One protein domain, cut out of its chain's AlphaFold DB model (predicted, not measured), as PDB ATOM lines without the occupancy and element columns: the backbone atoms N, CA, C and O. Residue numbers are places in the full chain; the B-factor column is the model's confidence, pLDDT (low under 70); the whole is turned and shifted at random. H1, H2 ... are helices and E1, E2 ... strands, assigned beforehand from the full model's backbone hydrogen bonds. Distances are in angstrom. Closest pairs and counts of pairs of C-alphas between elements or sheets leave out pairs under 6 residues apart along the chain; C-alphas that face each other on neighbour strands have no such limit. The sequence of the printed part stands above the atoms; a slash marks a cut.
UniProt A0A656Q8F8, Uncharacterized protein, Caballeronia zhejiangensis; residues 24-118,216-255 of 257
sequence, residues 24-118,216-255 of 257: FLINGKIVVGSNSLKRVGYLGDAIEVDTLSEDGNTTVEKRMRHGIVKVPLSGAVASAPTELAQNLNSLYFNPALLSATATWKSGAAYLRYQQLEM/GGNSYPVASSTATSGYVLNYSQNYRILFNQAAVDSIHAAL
ATOM      1  N   PHE A  24     -42.949  60.066 -20.595       96.44
ATOM      2  CA  PHE A  24     -41.569  60.249 -21.002       96.44
ATOM      3  C   PHE A  24     -41.313  61.714 -21.336       96.44
ATOM      4  O   PHE A  24     -42.184  62.388 -21.891       96.44
ATOM      5  N   LEU A  25     -40.124  62.207 -21.003       96.81
ATOM      6  CA  LEU A  25     -39.648  63.510 -21.452       96.81
ATOM      7  C   LEU A  25     -38.891  63.326 -22.772       96.81
ATOM      8  O   LEU A  25     -37.766  62.832 -22.785       96.81
ATOM      9  N   ILE A  26     -39.502  63.749 -23.877       95.44
ATOM     10  CA  ILE A  26     -38.952  63.631 -25.231       95.44
ATOM     11  C   ILE A  26     -38.870  65.024 -25.850       95.44
ATOM     12  O   ILE A  26     -39.890  65.694 -26.007       95.44
ATOM     13  N   ASN A  27     -37.661  65.469 -26.208       91.12
ATOM     14  CA  ASN A  27     -37.413  66.750 -26.888       91.12
ATOM     15  C   ASN A  27     -38.130  67.948 -26.227       91.12
ATOM     16  O   ASN A  27     -38.806  68.731 -26.896       91.12
ATOM     17  N   GLY A  28     -38.040  68.052 -24.897       92.81
ATOM     18  CA  GLY A  28     -38.678  69.130 -24.135       92.81
ATOM     19  C   GLY A  28     -40.198  69.028 -24.011       92.81
ATOM     20  O   GLY A  28     -40.848  70.017 -23.684       92.81
ATOM     21  N   LYS A  29     -40.790  67.860 -24.270       94.50
ATOM     22  CA  LYS A  29     -42.228  67.620 -24.115       94.50
ATOM     23  C   LYS A  29     -42.484  66.378 -23.283       94.50
ATOM     24  O   LYS A  29     -41.782  65.380 -23.411       94.50
ATOM     25  N   ILE A  30     -43.524  66.436 -22.462       95.75
ATOM     26  CA  ILE A  30     -44.027  65.269 -21.743       95.75
ATOM     27  C   ILE A  30     -44.982  64.530 -22.678       95.75
ATOM     28  O   ILE A  30     -45.980  65.093 -23.132       95.75
ATOM     29  N   VAL A  31     -44.660  63.277 -22.976       95.38
ATOM     30  CA  VAL A  31     -45.413  62.409 -23.886       95.38
ATOM     31  C   VAL A  31     -45.901  61.188 -23.120       95.38
ATOM     32  O   VAL A  31     -45.179  60.639 -22.288       95.38
ATOM     33  N   VAL A  32     -47.129  60.757 -23.403       93.75
ATOM     34  CA  VAL A  32     -47.682  59.519 -22.851       93.75
ATOM     35  C   VAL A  32     -47.240  58.342 -23.718       93.75
ATOM     36  O   VAL A  32     -47.472  58.319 -24.929       93.75
ATOM     37  N   GLY A  33     -46.554  57.383 -23.100       91.81
ATOM     38  CA  GLY A  33     -46.175  56.129 -23.733       91.81
ATOM     39  C   GLY A  33     -47.388  55.239 -23.965       91.81
ATOM     40  O   GLY A  33     -48.285  55.158 -23.129       91.81
ATOM     41  N   SER A  34     -47.396  54.522 -25.082       87.25
ATOM     42  CA  SER A  34     -48.403  53.508 -25.338       87.25
ATOM     43  C   SER A  34     -48.096  52.224 -24.570       87.25
ATOM     44  O   SER A  34     -47.012  51.629 -24.661       87.25
ATOM     45  N   ASN A  35     -49.120  51.737 -23.876       75.88
ATOM     46  CA  ASN A  35     -49.083  50.447 -23.197       75.88
ATOM     47  C   ASN A  35     -49.154  49.257 -24.174       75.88
ATOM     48  O   ASN A  35     -48.822  48.137 -23.787       75.88
ATOM     49  N   SER A  36     -49.537  49.473 -25.438       80.38
ATOM     50  CA  SER A  36     -49.769  48.397 -26.416       80.38
ATOM     51  C   SER A  36     -48.995  48.549 -27.728       80.38
ATOM     52  O   SER A  36     -48.683  47.535 -28.355       80.38
ATOM     53  N   LEU A  37     -48.648  49.770 -28.143       89.12
ATOM     54  CA  LEU A  37     -47.964  50.018 -29.412       89.12
ATOM     55  C   LEU A  37     -46.457  49.827 -29.252       89.12
ATOM     56  O   LEU A  37     -45.776  50.625 -28.603       89.12
ATOM     57  N   LYS A  38     -45.944  48.758 -29.865       92.31
ATOM     58  CA  LYS A  38     -44.514  48.445 -29.924       92.31
ATOM     59  C   LYS A  38     -44.078  48.236 -31.370       92.31
ATOM     60  O   LYS A  38     -44.800  47.601 -32.141       92.31
ATOM     61  N   ARG A  39     -42.869  48.678 -31.716       93.88
ATOM     62  CA  ARG A  39     -42.169  48.234 -32.931       93.88
ATOM     63  C   ARG A  39     -41.132  47.198 -32.521       93.88
ATOM     64  O   ARG A  39     -40.403  47.403 -31.561       93.88
ATOM     65  N   VAL A  40     -41.118  46.062 -33.208       94.62
ATOM     66  CA  VAL A  40     -40.221  44.948 -32.890       94.62
ATOM     67  C   VAL A  40     -39.373  44.637 -34.112       94.62
ATOM     68  O   VAL A  40     -39.919  44.431 -35.195       94.62
ATOM     69  N   GLY A  41     -38.059  44.601 -33.922       94.31
ATOM     70  CA  GLY A  41     -37.075  44.244 -34.940       94.31
ATOM     71  C   GLY A  41     -36.163  43.123 -34.453       94.31
ATOM     72  O   GLY A  41     -35.983  42.935 -33.251       94.31
ATOM     73  N   TYR A  42     -35.582  42.376 -35.387       94.25
ATOM     74  CA  TYR A  42     -34.542  41.391 -35.090       94.25
ATOM     75  C   TYR A  42     -33.178  41.987 -35.426       94.25
ATOM     76  O   TYR A  42     -33.008  42.577 -36.495       94.25
ATOM     77  N   LEU A  43     -32.214  41.819 -34.525       89.62
ATOM     78  CA  LEU A  43     -30.837  42.274 -34.686       89.62
ATOM     79  C   LEU A  43     -29.901  41.108 -34.356       89.62
ATOM     80  O   LEU A  43     -29.488  40.927 -33.212       89.62
ATOM     81  N   GLY A  44     -29.616  40.275 -35.360       91.00
ATOM     82  CA  GLY A  44     -28.947  38.992 -35.137       91.00
ATOM     83  C   GLY A  44     -29.765  38.115 -34.186       91.00
ATOM     84  O   GLY A  44     -30.950  37.889 -34.426       91.00
ATOM     85  N   ASP A  45     -29.146  37.684 -33.085       91.31
ATOM     86  CA  ASP A  45     -29.788  36.878 -32.033       91.31
ATOM     87  C   ASP A  45     -30.546  37.716 -30.986       91.31
ATOM     88  O   ASP A  45     -31.118  37.177 -30.033       91.31
ATOM     89  N   ALA A  46     -30.540  39.044 -31.130       94.38
ATOM     90  CA  ALA A  46     -31.245  39.965 -30.253       94.38
ATOM     91  C   ALA A  46     -32.566  40.449 -30.872       94.38
ATOM     92  O   ALA A  46     -32.783  40.406 -32.085       94.38
ATOM     93  N   ILE A  47     -33.458  40.943 -30.015       96.19
ATOM     94  CA  ILE A  47     -34.742  41.528 -30.404       96.19
ATOM     95  C   ILE A  47     -34.777  42.974 -29.919       96.19
ATOM     96  O   ILE A  47     -34.776  43.225 -28.715       96.19
ATOM     97  N   GLU A  48     -34.853  43.920 -30.844       96.25
ATOM     98  CA  GLU A  48     -35.122  45.321 -30.530       96.25
ATOM     99  C   GLU A  48     -36.628  45.516 -30.317       96.25
ATOM    100  O   GLU A  48     -37.451  45.017 -31.089       96.25
ATOM    101  N   VAL A  49     -36.991  46.218 -29.248       94.94
ATOM    102  CA  VAL A  49     -38.366  46.553 -28.887       94.94
ATOM    103  C   VAL A  49     -38.435  48.042 -28.573       94.94
ATOM    104  O   VAL A  49     -37.982  48.487 -27.516       94.94
ATOM    105  N   ASP A  50     -39.065  48.785 -29.472       95.38
ATOM    106  CA  ASP A  50     -39.377  50.197 -29.285       95.38
ATOM    107  C   ASP A  50     -40.771  50.318 -28.681       95.38
ATOM    108  O   ASP A  50     -41.751  49.826 -29.250       95.38
ATOM    109  N   THR A  51     -40.882  51.006 -27.551       94.44
ATOM    110  CA  THR A  51     -42.168  51.513 -27.080       94.44
ATOM    111  C   THR A  51     -42.483  52.805 -27.810       94.44
ATOM    112  O   THR A  51     -41.685  53.742 -27.802       94.44
ATOM    113  N   LEU A  52     -43.664  52.863 -28.419       95.06
ATOM    114  CA  LEU A  52     -44.170  54.068 -29.064       95.06
ATOM    115  C   LEU A  52     -45.055  54.848 -28.088       95.06
ATOM    116  O   LEU A  52     -45.560  54.283 -27.119       95.06
ATOM    117  N   SER A  53     -45.246  56.136 -28.328       93.81
ATOM    118  CA  SER A  53     -46.277  56.943 -27.676       93.81
ATOM    119  C   SER A  53     -47.676  56.542 -28.157       93.81
ATOM    120  O   SER A  53     -47.839  55.741 -29.083       93.81
ATOM    121  N   GLU A  54     -48.706  57.126 -27.548       90.06
ATOM    122  CA  GLU A  54     -50.099  56.954 -27.987       90.06
ATOM    123  C   GLU A  54     -50.365  57.439 -29.423       90.06
ATOM    124  O   GLU A  54     -51.324  56.985 -30.042       90.06
ATOM    125  N   ASP A  55     -49.503  58.294 -29.991       90.00
ATOM    126  CA  ASP A  55     -49.602  58.723 -31.395       90.00
ATOM    127  C   ASP A  55     -49.149  57.642 -32.401       90.00
ATOM    128  O   ASP A  55     -49.323  57.811 -33.610       90.00
ATOM    129  N   GLY A  56     -48.563  56.539 -31.917       90.00
ATOM    130  CA  GLY A  56     -48.121  55.403 -32.727       90.00
ATOM    131  C   GLY A  56     -46.889  55.649 -33.601       90.00
ATOM    132  O   GLY A  56     -46.526  54.776 -34.387       90.00
ATOM    133  N   ASN A  57     -46.228  56.797 -33.467       92.31
ATOM    134  CA  ASN A  57     -45.082  57.212 -34.273       92.31
ATOM    135  C   ASN A  57     -43.864  57.578 -33.416       92.31
ATOM    136  O   ASN A  57     -42.745  57.162 -33.731       92.31
ATOM    137  N   THR A  58     -44.059  58.333 -32.335       95.25
ATOM    138  CA  THR A  58     -42.965  58.801 -31.476       95.25
ATOM    139  C   THR A  58     -42.423  57.637 -30.654       95.25
ATOM    140  O   THR A  58     -43.139  57.060 -29.846       95.25
ATOM    141  N   THR A  59     -41.149  57.284 -30.826       95.88
ATOM    142  CA  THR A  59     -40.489  56.304 -29.949       95.88
ATOM    143  C   THR A  59     -40.149  56.964 -28.617       95.88
ATOM    144  O   THR A  59     -39.495  58.004 -28.602       95.88
ATOM    145  N   VAL A  60     -40.605  56.374 -27.511       95.81
ATOM    146  CA  VAL A  60     -40.411  56.913 -26.154       95.81
ATOM    147  C   VAL A  60     -39.419  56.103 -25.319       95.81
ATOM    148  O   VAL A  60     -38.873  56.618 -24.352       95.81
ATOM    149  N   GLU A  61     -39.165  54.850 -25.698       95.88
ATOM    150  CA  GLU A  61     -38.216  53.948 -25.038       95.88
ATOM    151  C   GLU A  61     -37.736  52.918 -26.064       95.88
ATOM    152  O   GLU A  61     -38.554  52.411 -26.838       95.88
ATOM    153  N   LYS A  62     -36.441  52.588 -26.076       96.06
ATOM    154  CA  LYS A  62     -35.873  51.566 -26.966       96.06
ATOM    155  C   LYS A  62     -35.065  50.578 -26.146       96.06
ATOM    156  O   LYS A  62     -34.097  50.945 -25.483       96.06
ATOM    157  N   ARG A  63     -35.417  49.301 -26.260       96.06
ATOM    158  CA  ARG A  63     -34.776  48.218 -25.514       96.06
ATOM    159  C   ARG A  63     -34.338  47.088 -26.414       96.06
ATOM    160  O   ARG A  63     -35.050  46.709 -27.337       96.06
ATOM    161  N   MET A  64     -33.202  46.490 -26.089       97.19
ATOM    162  CA  MET A  64     -32.720  45.280 -26.739       97.19
ATOM    163  C   MET A  64     -32.876  44.100 -25.791       97.19
ATOM    164  O   MET A  64     -32.339  44.107 -24.689       97.19
ATOM    165  N   ARG A  65     -33.587  43.065 -26.226       96.62
ATOM    166  CA  ARG A  65     -33.668  41.776 -25.540       96.62
ATOM    167  C   ARG A  65     -32.613  40.846 -26.111       96.62
ATOM    168  O   ARG A  65     -32.567  40.651 -27.323       96.62
ATOM    169  N   HIS A  66     -31.798  40.258 -25.253       96.19
ATOM    170  CA  HIS A  66     -30.706  39.372 -25.652       96.19
ATOM    171  C   HIS A  66     -30.540  38.228 -24.644       96.19
ATOM    172  O   HIS A  66     -31.234  38.171 -23.624       96.19
ATOM    173  N   GLY A  67     -29.648  37.279 -24.950       95.50
ATOM    174  CA  GLY A  67     -29.421  36.110 -24.093       95.50
ATOM    175  C   GLY A  67     -30.687  35.269 -23.910       95.50
ATOM    176  O   GLY A  67     -30.966  34.805 -22.805       95.50
ATOM    177  N   ILE A  68     -31.494  35.147 -24.970       95.62
ATOM    178  CA  ILE A  68     -32.802  34.493 -24.927       95.62
ATOM    179  C   ILE A  68     -32.601  32.980 -24.815       95.62
ATOM    180  O   ILE A  68     -32.049  32.345 -25.710       95.62
ATOM    181  N   VAL A  69     -33.090  32.393 -23.726       96.75
ATOM    182  CA  VAL A  69     -33.020  30.954 -23.457       96.75
ATOM    183  C   VAL A  69     -34.424  30.420 -23.219       96.75
ATOM    184  O   VAL A  69     -35.185  30.980 -22.434       96.75
ATOM    185  N   LYS A  70     -34.765  29.305 -23.869       97.00
ATOM    186  CA  LYS A  70     -35.977  28.539 -23.569       97.00
ATOM    187  C   LYS A  70     -35.678  27.519 -22.475       97.00
ATOM    188  O   LYS A  70     -34.786  26.691 -22.641       97.00
ATOM    189  N   VAL A  71     -36.466  27.535 -21.409       98.12
ATOM    190  CA  VAL A  71     -36.365  26.585 -20.298       98.12
ATOM    191  C   VAL A  71     -37.644  25.742 -20.252       98.12
ATOM    192  O   VAL A  71     -38.731  26.301 -20.065       98.12
ATOM    193  N   PRO A  72     -37.561  24.417 -20.482       97.88
ATOM    194  CA  PRO A  72     -38.715  23.535 -20.364       97.88
ATOM    195  C   PRO A  72     -39.138  23.387 -18.899       97.88
ATOM    196  O   PRO A  72     -38.308  23.407 -17.992       97.88
ATOM    197  N   LEU A  73     -40.438  23.219 -18.684       97.88
ATOM    198  CA  LEU A  73     -41.043  22.995 -17.380       97.88
ATOM    199  C   LEU A  73     -41.759  21.646 -17.379       97.88
ATOM    200  O   LEU A  73     -42.455  21.292 -18.330       97.88
ATOM    201  N   SER A  74     -41.584  20.892 -16.302       96.75
ATOM    202  CA  SER A  74     -42.183  19.570 -16.132       96.75
ATOM    203  C   SER A  74     -42.297  19.221 -14.654       96.75
ATOM    204  O   SER A  74     -41.563  19.770 -13.834       96.75
ATOM    205  N   GLY A  75     -43.166  18.269 -14.320       95.81
ATOM    206  CA  GLY A  75     -43.349  17.816 -12.941       95.81
ATOM    207  C   GLY A  75     -44.122  18.822 -12.093       95.81
ATOM    208  O   GLY A  75     -44.933  19.587 -12.616       95.81
ATOM    209  N   ALA A  76     -43.900  18.792 -10.778       95.50
ATOM    210  CA  ALA A  76     -44.596  19.663  -9.839       95.50
ATOM    211  C   ALA A  76     -44.198  21.137 -10.024       95.50
ATOM    212  O   ALA A  76     -43.019  21.458 -10.193       95.50
ATOM    213  N   VAL A  77     -45.169  22.045  -9.920       95.06
ATOM    214  CA  VAL A  77     -44.935  23.500  -9.984       95.06
ATOM    215  C   VAL A  77     -44.016  23.966  -8.851       95.06
ATOM    216  O   VAL A  77     -43.159  24.830  -9.059       95.06
ATOM    217  N   ALA A  78     -44.122  23.325  -7.683       93.56
ATOM    218  CA  ALA A  78     -43.255  23.548  -6.529       93.56
ATOM    219  C   ALA A  78     -41.767  23.245  -6.798       93.56
ATOM    220  O   ALA A  78     -40.900  23.804  -6.135       93.56
ATOM    221  N   SER A  79     -41.462  22.382  -7.773       93.06
ATOM    222  CA  SER A  79     -40.093  22.005  -8.156       93.06
ATOM    223  C   SER A  79     -39.553  22.831  -9.327       93.06
ATOM    224  O   SER A  79     -38.574  22.438  -9.962       93.06
ATOM    225  N   ALA A  80     -40.201  23.950  -9.653       94.69
ATOM    226  CA  ALA A  80     -39.730  24.845 -10.696       94.69
ATOM    227  C   ALA A  80     -38.315  25.379 -10.404       94.69
ATOM    228  O   ALA A  80     -37.930  25.507  -9.237       94.69
ATOM    229  N   PRO A  81     -37.556  25.751 -11.451       95.81
ATOM    230  CA  PRO A  81     -36.251  26.372 -11.273       95.81
ATOM    231  C   PRO A  81     -36.312  27.595 -10.347       95.81
ATOM    232  O   PRO A  81     -37.272  28.372 -10.388       95.81
ATOM    233  N   THR A  82     -35.287  27.778  -9.514       93.06
ATOM    234  CA  THR A  82     -35.249  28.843  -8.499       93.06
ATOM    235  C   THR A  82     -35.424  30.231  -9.113       93.06
ATOM    236  O   THR A  82     -36.123  31.068  -8.543       93.06
ATOM    237  N   GLU A  83     -34.862  30.466 -10.299       93.38
ATOM    238  CA  GLU A  83     -35.009  31.720 -11.036       93.38
ATOM    239  C   GLU A  83     -36.467  32.022 -11.413       93.38
ATOM    240  O   GLU A  83     -36.897  33.179 -11.404       93.38
ATOM    241  N   LEU A  84     -37.261  30.982 -11.692       94.69
ATOM    242  CA  LEU A  84     -38.680  31.134 -11.985       94.69
ATOM    243  C   LEU A  84     -39.466  31.454 -10.710       94.69
ATOM    244  O   LEU A  84     -40.261  32.394 -10.704       94.69
ATOM    245  N   ALA A  85     -39.205  30.717  -9.628       92.50
ATOM    246  CA  ALA A  85     -39.853  30.942  -8.337       92.50
ATOM    247  C   ALA A  85     -39.578  32.355  -7.790       92.50
ATOM    248  O   ALA A  85     -40.487  33.023  -7.303       92.50
ATOM    249  N   GLN A  86     -38.344  32.848  -7.930       92.62
ATOM    250  CA  GLN A  86     -37.964  34.211  -7.543       92.62
ATOM    251  C   GLN A  86     -38.641  35.272  -8.418       92.62
ATOM    252  O   GLN A  86     -39.164  36.258  -7.892       92.62
ATOM    253  N   ASN A  87     -38.675  35.070  -9.743       91.88
ATOM    254  CA  ASN A  87     -39.363  35.991 -10.646       91.88
ATOM    255  C   ASN A  87     -40.861  36.081 -10.320       91.88
ATOM    256  O   ASN A  87     -41.426  37.169 -10.334       91.88
ATOM    257  N   LEU A  88     -41.486  34.960  -9.969       89.88
ATOM    258  CA  LEU A  88     -42.900  34.873  -9.612       89.88
ATOM    259  C   LEU A  88     -43.122  34.849  -8.100       89.88
ATOM    260  O   LEU A  88     -44.074  34.221  -7.639       89.88
ATOM    261  N   ASN A  89     -42.264  35.518  -7.324       88.12
ATOM    262  CA  ASN A  89     -42.270  35.403  -5.866       88.12
ATOM    263  C   ASN A  89     -43.662  35.615  -5.255       88.12
ATOM    264  O   ASN A  89     -44.060  34.829  -4.409       88.12
ATOM    265  N   SER A  90     -44.452  36.577  -5.741       84.06
ATOM    266  CA  SER A  90     -45.804  36.830  -5.223       84.06
ATOM    267  C   SER A  90     -46.771  35.652  -5.420       84.06
ATOM    268  O   SER A  90     -47.699  35.492  -4.635       84.06
ATOM    269  N   LEU A  91     -46.557  34.814  -6.442       86.00
ATOM    270  CA  LEU A  91     -47.330  33.590  -6.679       86.00
ATOM    271  C   LEU A  91     -46.766  32.391  -5.909       86.00
ATOM    272  O   LEU A  91     -47.533  31.561  -5.429       86.00
ATOM    273  N   TYR A  92     -45.445  32.324  -5.735       88.19
ATOM    274  CA  TYR A  92     -44.742  31.243  -5.028       88.19
ATOM    275  C   TYR A  92     -44.868  31.309  -3.493       88.19
ATOM    276  O   TYR A  92     -44.116  30.655  -2.777       88.19
ATOM    277  N   PHE A  93     -45.864  32.042  -2.988       84.44
ATOM    278  CA  PHE A  93     -46.377  31.934  -1.619       84.44
ATOM    279  C   PHE A  93     -47.748  31.246  -1.543       84.44
ATOM    280  O   PHE A  93     -48.239  31.001  -0.444       84.44
ATOM    281  N   ASN A  94     -48.384  30.935  -2.678       87.06
ATOM    282  CA  ASN A  94     -49.711  30.325  -2.704       87.06
ATOM    283  C   ASN A  94     -49.625  28.800  -2.456       87.06
ATOM    284  O   ASN A  94     -49.063  28.086  -3.290       87.06
ATOM    285  N   PRO A  95     -50.218  28.260  -1.373       89.06
ATOM    286  CA  PRO A  95     -50.131  26.831  -1.064       89.06
ATOM    287  C   PRO A  95     -50.749  25.911  -2.124       89.06
ATOM    288  O   PRO A  95     -50.264  24.797  -2.308       89.06
ATOM    289  N   ALA A  96     -51.789  26.356  -2.839       89.31
ATOM    290  CA  ALA A  96     -52.411  25.567  -3.905       89.31
ATOM    291  C   ALA A  96     -51.438  25.376  -5.079       89.31
ATOM    292  O   ALA A  96     -51.270  24.258  -5.574       89.31
ATOM    293  N   LEU A  97     -50.710  26.441  -5.434       89.50
ATOM    294  CA  LEU A  97     -49.658  26.409  -6.452       89.50
ATOM    295  C   LEU A  97     -48.487  25.501  -6.048       89.50
ATOM    296  O   LEU A  97     -47.881  24.854  -6.898       89.50
ATOM    297  N   LEU A  98     -48.170  25.455  -4.753       90.81
ATOM    298  CA  LEU A  98     -47.069  24.661  -4.206       90.81
ATOM    299  C   LEU A  98     -47.475  23.236  -3.801       90.81
ATOM    300  O   LEU A  98     -46.656  22.488  -3.263       90.81
ATOM    301  N   SER A  99     -48.725  22.846  -4.043       89.44
ATOM    302  CA  SER A  99     -49.206  21.501  -3.738       89.44
ATOM    303  C   SER A  99     -48.568  20.452  -4.656       89.44
ATOM    304  O   SER A  99     -48.186  20.729  -5.793       89.44
ATOM    305  N   ALA A 100     -48.496  19.205  -4.186       84.06
ATOM    306  CA  ALA A 100     -47.962  18.096  -4.982       84.06
ATOM    307  C   ALA A 100     -48.828  17.750  -6.213       84.06
ATOM    308  O   ALA A 100     -48.364  17.052  -7.113       84.06
ATOM    309  N   THR A 101     -50.080  18.216  -6.262       89.12
ATOM    310  CA  THR A 101     -51.014  17.981  -7.374       89.12
ATOM    311  C   THR A 101     -50.926  19.055  -8.460       89.12
ATOM    312  O   THR A 101     -51.348  18.811  -9.592       89.12
ATOM    313  N   ALA A 102     -50.343  20.220  -8.158       94.50
ATOM    314  CA  ALA A 102     -50.070  21.261  -9.138       94.50
ATOM    315  C   ALA A 102     -48.884  20.852 -10.020       94.50
ATOM    316  O   ALA A 102     -47.736  20.813  -9.574       94.50
ATOM    317  N   THR A 103     -49.151  20.552 -11.292       96.69
ATOM    318  CA  THR A 103     -48.136  20.079 -12.241       96.69
ATOM    319  C   THR A 103     -48.107  20.913 -13.514       96.69
ATOM    320  O   THR A 103     -49.122  21.441 -13.969       96.69
ATOM    321  N   TRP A 104     -46.919  21.024 -14.102       97.12
ATOM    322  CA  TRP A 104     -46.736  21.622 -15.415       97.12
ATOM    323  C   TRP A 104     -47.328  20.718 -16.498       97.12
ATOM    324  O   TRP A 104     -46.982  19.539 -16.600       97.12
ATOM    325  N   LYS A 105     -48.201  21.283 -17.335       97.06
ATOM    326  CA  LYS A 105     -48.748  20.608 -18.514       97.06
ATOM    327  C   LYS A 105     -47.638  20.278 -19.516       97.06
ATOM    328  O   LYS A 105     -46.611  20.952 -19.587       97.06
ATOM    329  N   SER A 106     -47.880  19.262 -20.342       97.44
ATOM    330  CA  SER A 106     -46.967  18.900 -21.430       97.44
ATOM    331  C   SER A 106     -46.662  20.105 -22.326       97.44
ATOM    332  O   SER A 106     -47.556  20.866 -22.695       97.44
ATOM    333  N   GLY A 107     -45.382  20.287 -22.658       97.12
ATOM    334  CA  GLY A 107     -44.911  21.405 -23.473       97.12
ATOM    335  C   GLY A 107     -44.828  22.750 -22.745       97.12
ATOM    336  O   GLY A 107     -44.475  23.740 -23.390       97.12
ATOM    337  N   ALA A 108     -45.114  22.820 -21.439       98.25
ATOM    338  CA  ALA A 108     -44.884  24.024 -20.645       98.25
ATOM    339  C   ALA A 108     -43.410  24.443 -20.714       98.25
ATOM    340  O   ALA A 108     -42.491  23.630 -20.614       98.25
ATOM    341  N   ALA A 109     -43.184  25.733 -20.935       98.25
ATOM    342  CA  ALA A 109     -41.853  26.314 -20.988       98.25
ATOM    343  C   ALA A 109     -41.929  27.816 -20.728       98.25
ATOM    344  O   ALA A 109     -42.978  28.448 -20.892       98.25
ATOM    345  N   TYR A 110     -40.782  28.397 -20.404       97.50
ATOM    346  CA  TYR A 110     -40.626  29.839 -20.348       97.50
ATOM    347  C   TYR A 110     -39.399  30.298 -21.132       97.50
ATOM    348  O   TYR A 110     -38.444  29.546 -21.333       97.50
ATOM    349  N   LEU A 111     -39.441  31.536 -21.610       96.50
ATOM    350  CA  LEU A 111     -38.287  32.247 -22.137       96.50
ATOM    351  C   LEU A 111     -37.679  33.080 -21.018       96.50
ATOM    352  O   LEU A 111     -38.392  33.862 -20.391       96.50
ATOM    353  N   ARG A 112     -36.373  32.947 -20.811       96.25
ATOM    354  CA  ARG A 112     -35.557  33.853 -20.006       96.25
ATOM    355  C   ARG A 112     -34.756  34.743 -20.938       96.25
ATOM    356  O   ARG A 112     -34.181  34.237 -21.894       96.25
ATOM    357  N   TYR A 113     -34.694  36.035 -20.663       96.12
ATOM    358  CA  TYR A 113     -33.845  36.958 -21.415       96.12
ATOM    359  C   TYR A 113     -33.390  38.118 -20.542       96.12
ATOM    360  O   TYR A 113     -34.006  38.418 -19.516       96.12
ATOM    361  N   GLN A 114     -32.317  38.765 -20.967       96.81
ATOM    362  CA  GLN A 114     -31.850  40.036 -20.429       96.81
ATOM    363  C   GLN A 114     -32.326  41.166 -21.333       96.81
ATOM    364  O   GLN A 114     -32.651  40.942 -22.505       96.81
ATOM    365  N   GLN A 115     -32.408  42.371 -20.783       96.19
ATOM    366  CA  GLN A 115     -32.853  43.536 -21.524       96.19
ATOM    367  C   GLN A 115     -31.931  44.713 -21.241       96.19
ATOM    368  O   GLN A 115     -31.674  45.015 -20.085       96.19
ATOM    369  N   LEU A 116     -31.495  45.387 -22.297       96.88
ATOM    370  CA  LEU A 116     -30.628  46.554 -22.241       96.88
ATOM    371  C   LEU A 116     -31.409  47.787 -22.698       96.88
ATOM    372  O   LEU A 116     -32.105  47.731 -23.716       96.88
ATOM    373  N   GLU A 117     -31.302  48.892 -21.965       97.50
ATOM    374  CA  GLU A 117     -31.795  50.195 -22.418       97.50
ATOM    375  C   GLU A 117     -30.842  50.749 -23.492       97.50
ATOM    376  O   GLU A 117     -29.649  50.897 -23.243       97.50
ATOM    377  N   MET A 118     -31.326  51.030 -24.701       96.12
ATOM    378  CA  MET A 118     -30.465  51.384 -25.848       96.12
ATOM    379  C   MET A 118     -30.186  52.888 -25.973       96.12
ATOM    380  O   MET A 118     -29.385  53.303 -26.809       96.12
ATOM    381  N   GLY A 216     -33.588  45.702 -14.973       92.38
ATOM    382  CA  GLY A 216     -33.839  44.722 -13.932       92.38
ATOM    383  C   GLY A 216     -35.125  43.923 -14.127       92.38
ATOM    384  O   GLY A 216     -36.018  44.297 -14.892       92.38
ATOM    385  N   GLY A 217     -35.221  42.803 -13.417       91.19
ATOM    386  CA  GLY A 217     -36.417  41.979 -13.267       91.19
ATOM    387  C   GLY A 217     -37.229  42.383 -12.039       91.19
ATOM    388  O   GLY A 217     -37.427  43.569 -11.778       91.19
ATOM    389  N   ASN A 218     -37.683  41.392 -11.275       90.81
ATOM    390  CA  ASN A 218     -38.451  41.607 -10.054       90.81
ATOM    391  C   ASN A 218     -37.527  41.616  -8.829       90.81
ATOM    392  O   ASN A 218     -36.518  40.919  -8.782       90.81
ATOM    393  N   SER A 219     -37.861  42.399  -7.807       93.56
ATOM    394  CA  SER A 219     -37.263  42.178  -6.491       93.56
ATOM    395  C   SER A 219     -37.867  40.919  -5.878       93.56
ATOM    396  O   SER A 219     -39.066  40.678  -6.053       93.56
ATOM    397  N   TYR A 220     -37.086  40.152  -5.127       93.25
ATOM    398  CA  TYR A 220     -37.574  38.941  -4.466       93.25
ATOM    399  C   TYR A 220     -37.085  38.854  -3.016       93.25
ATOM    400  O   TYR A 220     -35.992  39.332  -2.702       93.25
ATOM    401  N   PRO A 221     -37.883  38.269  -2.108       92.56
ATOM    402  CA  PRO A 221     -37.494  38.114  -0.716       92.56
ATOM    403  C   PRO A 221     -36.406  37.045  -0.568       92.56
ATOM    404  O   PRO A 221     -36.456  35.985  -1.192       92.56
ATOM    405  N   VAL A 222     -35.438  37.319   0.299       91.75
ATOM    406  CA  VAL A 222     -34.385  36.389   0.715       91.75
ATOM    407  C   VAL A 222     -34.398  36.312   2.233       91.75
ATOM    408  O   VAL A 222     -34.462  37.342   2.905       91.75
ATOM    409  N   ALA A 223     -34.354  35.091   2.769       92.19
ATOM    410  CA  ALA A 223     -34.376  34.855   4.207       92.19
ATOM    411  C   ALA A 223     -33.276  35.659   4.918       92.19
ATOM    412  O   ALA A 223     -32.126  35.692   4.478       92.19
ATOM    413  N   SER A 224     -33.642  36.301   6.024       93.88
ATOM    414  CA  SER A 224     -32.729  37.087   6.848       93.88
ATOM    415  C   SER A 224     -33.069  36.892   8.317       93.88
ATOM    416  O   SER A 224     -34.170  37.214   8.754       93.88
ATOM    417  N   SER A 225     -32.102  36.390   9.087       90.69
ATOM    418  CA  SER A 225     -32.236  36.190  10.533       90.69
ATOM    419  C   SER A 225     -32.193  37.493  11.336       90.69
ATOM    420  O   SER A 225     -32.500  37.482  12.525       90.69
ATOM    421  N   THR A 226     -31.811  38.610  10.710       92.25
ATOM    422  CA  THR A 226     -31.684  39.923  11.359       92.25
ATOM    423  C   THR A 226     -32.837  40.871  11.036       92.25
ATOM    424  O   THR A 226     -32.991  41.889  11.707       92.25
ATOM    425  N   ALA A 227     -33.657  40.559  10.026       91.31
ATOM    426  CA  ALA A 227     -34.831  41.352   9.681       91.31
ATOM    427  C   ALA A 227     -36.045  40.903  10.503       91.31
ATOM    428  O   ALA A 227     -36.354  39.717  10.563       91.31
ATOM    429  N   THR A 228     -36.797  41.851  11.068       89.69
ATOM    430  CA  THR A 228     -38.024  41.567  11.839       89.69
ATOM    431  C   THR A 228     -39.076  40.800  11.028       89.69
ATOM    432  O   THR A 228     -39.822  39.999  11.578       89.69
ATOM    433  N   SER A 229     -39.123  41.016   9.712       88.38
ATOM    434  CA  SER A 229     -39.990  40.302   8.763       88.38
ATOM    435  C   SER A 229     -39.523  38.875   8.439       88.38
ATOM    436  O   SER A 229     -40.226  38.160   7.730       88.38
ATOM    437  N   GLY A 230     -38.332  38.468   8.888       92.44
ATOM    438  CA  GLY A 230     -37.688  37.202   8.522       92.44
ATOM    439  C   GLY A 230     -37.066  37.185   7.118       92.44
ATOM    440  O   GLY A 230     -36.498  36.173   6.706       92.44
ATOM    441  N   TYR A 231     -37.148  38.291   6.370       93.12
ATOM    442  CA  TYR A 231     -36.569  38.422   5.033       93.12
ATOM    443  C   TYR A 231     -36.143  39.860   4.718       93.12
ATOM    444  O   TYR A 231     -36.671  40.821   5.278       93.12
ATOM    445  N   VAL A 232     -35.226  39.997   3.762       94.38
ATOM    446  CA  VAL A 232     -34.901  41.260   3.081       94.38
ATOM    447  C   VAL A 232     -35.209  41.134   1.593       94.38
ATOM    448  O   VAL A 232     -35.225  40.028   1.052       94.38
ATOM    449  N   LEU A 233     -35.470  42.252   0.919       93.94
ATOM    450  CA  LEU A 233     -35.648  42.252  -0.530       93.94
ATOM    451  C   LEU A 233     -34.290  42.287  -1.229       93.94
ATOM    452  O   LEU A 233     -33.432  43.115  -0.926       93.94
ATOM    453  N   ASN A 234     -34.111  41.376  -2.177       94.50
ATOM    454  CA  ASN A 234     -32.992  41.356  -3.096       94.50
ATOM    455  C   ASN A 234     -33.411  42.028  -4.413       94.50
ATOM    456  O   ASN A 234     -34.465  41.717  -4.971       94.50
ATOM    457  N   TYR A 235     -32.571  42.943  -4.895       95.56
ATOM    458  CA  TYR A 235     -32.794  43.738  -6.103       95.56
ATOM    459  C   TYR A 235     -31.820  43.385  -7.244       95.56
ATOM    460  O   TYR A 235     -31.664  44.154  -8.179       95.56
ATOM    461  N   SER A 236     -31.143  42.236  -7.200       93.94
ATOM    462  CA  SER A 236     -30.120  41.855  -8.185       93.94
ATOM    463  C   SER A 236     -30.665  41.105  -9.402       93.94
ATOM    464  O   SER A 236     -29.884  40.674 -10.248       93.94
ATOM    465  N   GLN A 237     -31.979  40.878  -9.500       94.06
ATOM    466  CA  GLN A 237     -32.545  40.197 -10.661       94.06
ATOM    467  C   GLN A 237     -32.393  41.074 -11.907       94.06
ATOM    468  O   GLN A 237     -32.950  42.166 -11.962       94.06
ATOM    469  N   ASN A 238     -31.710  40.570 -12.935       93.88
ATOM    470  CA  ASN A 238     -31.440  41.275 -14.197       93.88
ATOM    471  C   ASN A 238     -31.973  40.527 -15.434       93.88
ATOM    472  O   ASN A 238     -31.473  40.683 -16.544       93.88
ATOM    473  N   TYR A 239     -32.975  39.669 -15.240       94.50
ATOM    474  CA  TYR A 239     -33.625  38.925 -16.312       94.50
ATOM    475  C   TYR A 239     -35.143  39.021 -16.208       94.50
ATOM    476  O   TYR A 239     -35.719  39.257 -15.141       94.50
ATOM    477  N   ARG A 240     -35.794  38.795 -17.343       92.81
ATOM    478  CA  ARG A 240     -37.244  38.733 -17.493       92.81
ATOM    479  C   ARG A 240     -37.657  37.335 -17.926       92.81
ATOM    480  O   ARG A 240     -36.880  36.614 -18.555       92.81
ATOM    481  N   ILE A 241     -38.889  36.977 -17.584       94.31
ATOM    482  CA  ILE A 241     -39.500  35.701 -17.932       94.31
ATOM    483  C   ILE A 241     -40.776  35.947 -18.736       94.31
ATOM    484  O   ILE A 241     -41.565  36.830 -18.405       94.31
ATOM    485  N   LEU A 242     -40.972  35.167 -19.799       92.44
ATOM    486  CA  LEU A 242     -42.228  35.089 -20.547       92.44
ATOM    487  C   LEU A 242     -42.656  33.632 -20.676       92.44
ATOM    488  O   LEU A 242     -41.877  32.792 -21.124       92.44
ATOM    489  N   PHE A 243     -43.897  33.337 -20.315       95.12
ATOM    490  CA  PHE A 243     -44.451  31.997 -20.450       95.12
ATOM    491  C   PHE A 243     -45.009  31.722 -21.839       95.12
ATOM    492  O   PHE A 243     -45.490  32.624 -22.525       95.12
ATOM    493  N   ASN A 244     -44.999  30.446 -22.223       95.62
ATOM    494  CA  ASN A 244     -45.899  29.965 -23.261       95.62
ATOM    495  C   ASN A 244     -47.287  29.635 -22.684       95.62
ATOM    496  O   ASN A 244     -47.478  29.579 -21.469       95.62
ATOM    497  N   GLN A 245     -48.255  29.369 -23.567       93.62
ATOM    498  CA  GLN A 245     -49.636  29.096 -23.160       93.62
ATOM    499  C   GLN A 245     -49.748  27.907 -22.193       93.62
ATOM    500  O   GLN A 245     -50.443  28.000 -21.192       93.62
ATOM    501  N   ALA A 246     -49.018  26.813 -22.437       96.81
ATOM    502  CA  ALA A 246     -49.077  25.632 -21.577       96.81
ATOM    503  C   ALA A 246     -48.610  25.922 -20.136       96.81
ATOM    504  O   ALA A 246     -49.203  25.408 -19.186       96.81
ATOM    505  N   ALA A 247     -47.587  26.765 -19.955       95.94
ATOM    506  CA  ALA A 247     -47.154  27.200 -18.628       95.94
ATOM    507  C   ALA A 247     -48.197  28.111 -17.956       95.94
ATOM    508  O   ALA A 247     -48.534  27.884 -16.796       95.94
ATOM    509  N   VAL A 248     -48.776  29.069 -18.692       92.38
ATOM    510  CA  VAL A 248     -49.887  29.907 -18.195       92.38
ATOM    511  C   VAL A 248     -51.051  29.031 -17.723       92.38
ATOM    512  O   VAL A 248     -51.481  29.134 -16.575       92.38
ATOM    513  N   ASP A 249     -51.495  28.096 -18.559       92.19
ATOM    514  CA  ASP A 249     -52.600  27.185 -18.255       92.19
ATOM    515  C   ASP A 249     -52.324  26.280 -17.047       92.19
ATOM    516  O   ASP A 249     -53.259  25.851 -16.372       92.19
ATOM    517  N   SER A 250     -51.056  25.948 -16.791       94.50
ATOM    518  CA  SER A 250     -50.659  25.149 -15.624       94.50
ATOM    519  C   SER A 250     -50.850  25.940 -14.332       94.50
ATOM    520  O   SER A 250     -51.419  25.425 -13.374       94.50
ATOM    521  N   ILE A 251     -50.436  27.213 -14.325       91.81
ATOM    522  CA  ILE A 251     -50.627  28.112 -13.180       91.81
ATOM    523  C   ILE A 251     -52.120  28.365 -12.950       91.81
ATOM    524  O   ILE A 251     -52.584  28.265 -11.818       91.81
ATOM    525  N   HIS A 252     -52.887  28.621 -14.014       88.56
ATOM    526  CA  HIS A 252     -54.340  28.791 -13.915       88.56
ATOM    527  C   HIS A 252     -55.047  27.555 -13.353       88.56
ATOM    528  O   HIS A 252     -55.971  27.700 -12.562       88.56
ATOM    529  N   ALA A 253     -54.626  26.347 -13.738       88.94
ATOM    530  CA  ALA A 253     -55.220  25.117 -13.219       88.94
ATOM    531  C   ALA A 253     -54.869  24.856 -11.744       88.94
ATOM    532  O   ALA A 253     -55.641  24.207 -11.042       88.94
ATOM    533  N   ALA A 254     -53.706  25.330 -11.288       87.19
ATOM    534  CA  ALA A 254     -53.224  25.131  -9.925       87.19
ATOM    535  C   ALA A 254     -53.765  26.165  -8.926       87.19
ATOM    536  O   ALA A 254     -53.862  25.879  -7.732       87.19
ATOM    537  N   LEU A 255     -54.088  27.373  -9.389       83.31
ATOM    538  CA  LEU A 255     -54.606  28.432  -8.532       83.31
ATOM    539  C   LEU A 255     -56.110  28.268  -8.313       83.31
ATOM    540  O   LEU A 255     -56.913  28.383  -9.235       83.31
TER     541      LEU A 255
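What this domain is: This is residues 24 to 118 and 216 to 255 of the 257 residues of an uncharacterized protein of Caballeronia zhejiangensis (UniProt A0A656Q8F8). One long antiparallel sheet, E1-E2-E3-E4-E5-E8, curls like part of a barrel that is left open, with the hairpin E1-E2 at one end of the domain. At the other end the short helices H1 and H2 and the unnamed residues 88 to 108 gather near the last residues of E4 and E8 and the first of E5, and a small separate hairpin, E6-E7, lies beyond H1. The printed part has 135 residues, with eight named strands and two named helices in the order E1 E2 E3 E4 H1 E5 E6 E7 E8 H2, and its class is mixed. It is loose, with a radius of gyration of the C-alphas of 18.2 A and spans of 53 by 41 by 26 A.

How they stand to each other: E1, residues 24 to 26, is an edge strand and forms a hairpin with E2, residues 29 to 43, with N 26 and O 29 2.8 A apart. E2 bends by 85 degrees at residue 32, and its pairing is staggered: residues 29 to 31 pair with E1 and residues 33 to 43 with E3, residues 46 to 53. In the hairpin E2 and E3, N 41 and O 48 are 2.9 A apart. E3 also forms a hairpin with E4, residues 59 to 72, where N 49 and O 63 are 2.8 A apart. E1 to E4 are a meander, each strand the antiparallel neighbour of the one before. E4 bends by 61 degrees at residue 67. H1, residues 82 to 87, only grazes the sheet, with its residues 83 to 87. E5, residues 109 to 117, is antiparallel to E4, with N 112 and O 69 2.8 A apart. E6, residues 220 to 223, and E7, residues 231 to 234, are a hairpin in a second sheet, with N 222 and O 232 2.8 A apart. The closest C-alphas of H1 and E6 are those of Gln 86 and Tyr 220, 5.7 A apart; E7 is apart from H1. E8, residues 240 to 243, is the other edge strand, beside E5, with N 111 and O 242 2.8 A apart. H2, residues 245 to 254, only grazes the sheet, with its residues 245 to 249; C-alphas 109 and 247, the closest of E5 and H2, are 5.9 A apart. In H1 and H2 every O i to N i+4 pair is within hydrogen-bond range.

Where its parts are: E1 begins at C-alpha 24, (-41.569, 60.249, -21.002). E2 measures 29.7 A from first to last C-alpha, E3 22.8 A, E4 34.2 A and E5 26.0 A. E4 ends at C-alpha 72, (-38.715, 23.535, -20.364). H2, 14.3 A long, ends at C-alpha 254, (-53.224, 25.131, -9.925).

The domain as a whole: The two C-alphas farthest apart, those of Gly 28 and Ala 100, are 55.3 A apart. Residues 119 to 215 are cut out, and C-alphas 118 and 216 across the cut are 14.1 A apart. Of the links that are printed whole, H1 to E5 is long, with 21 residues. The mean pLDDT of the printed part is 93.2, and no printed residue is under 70.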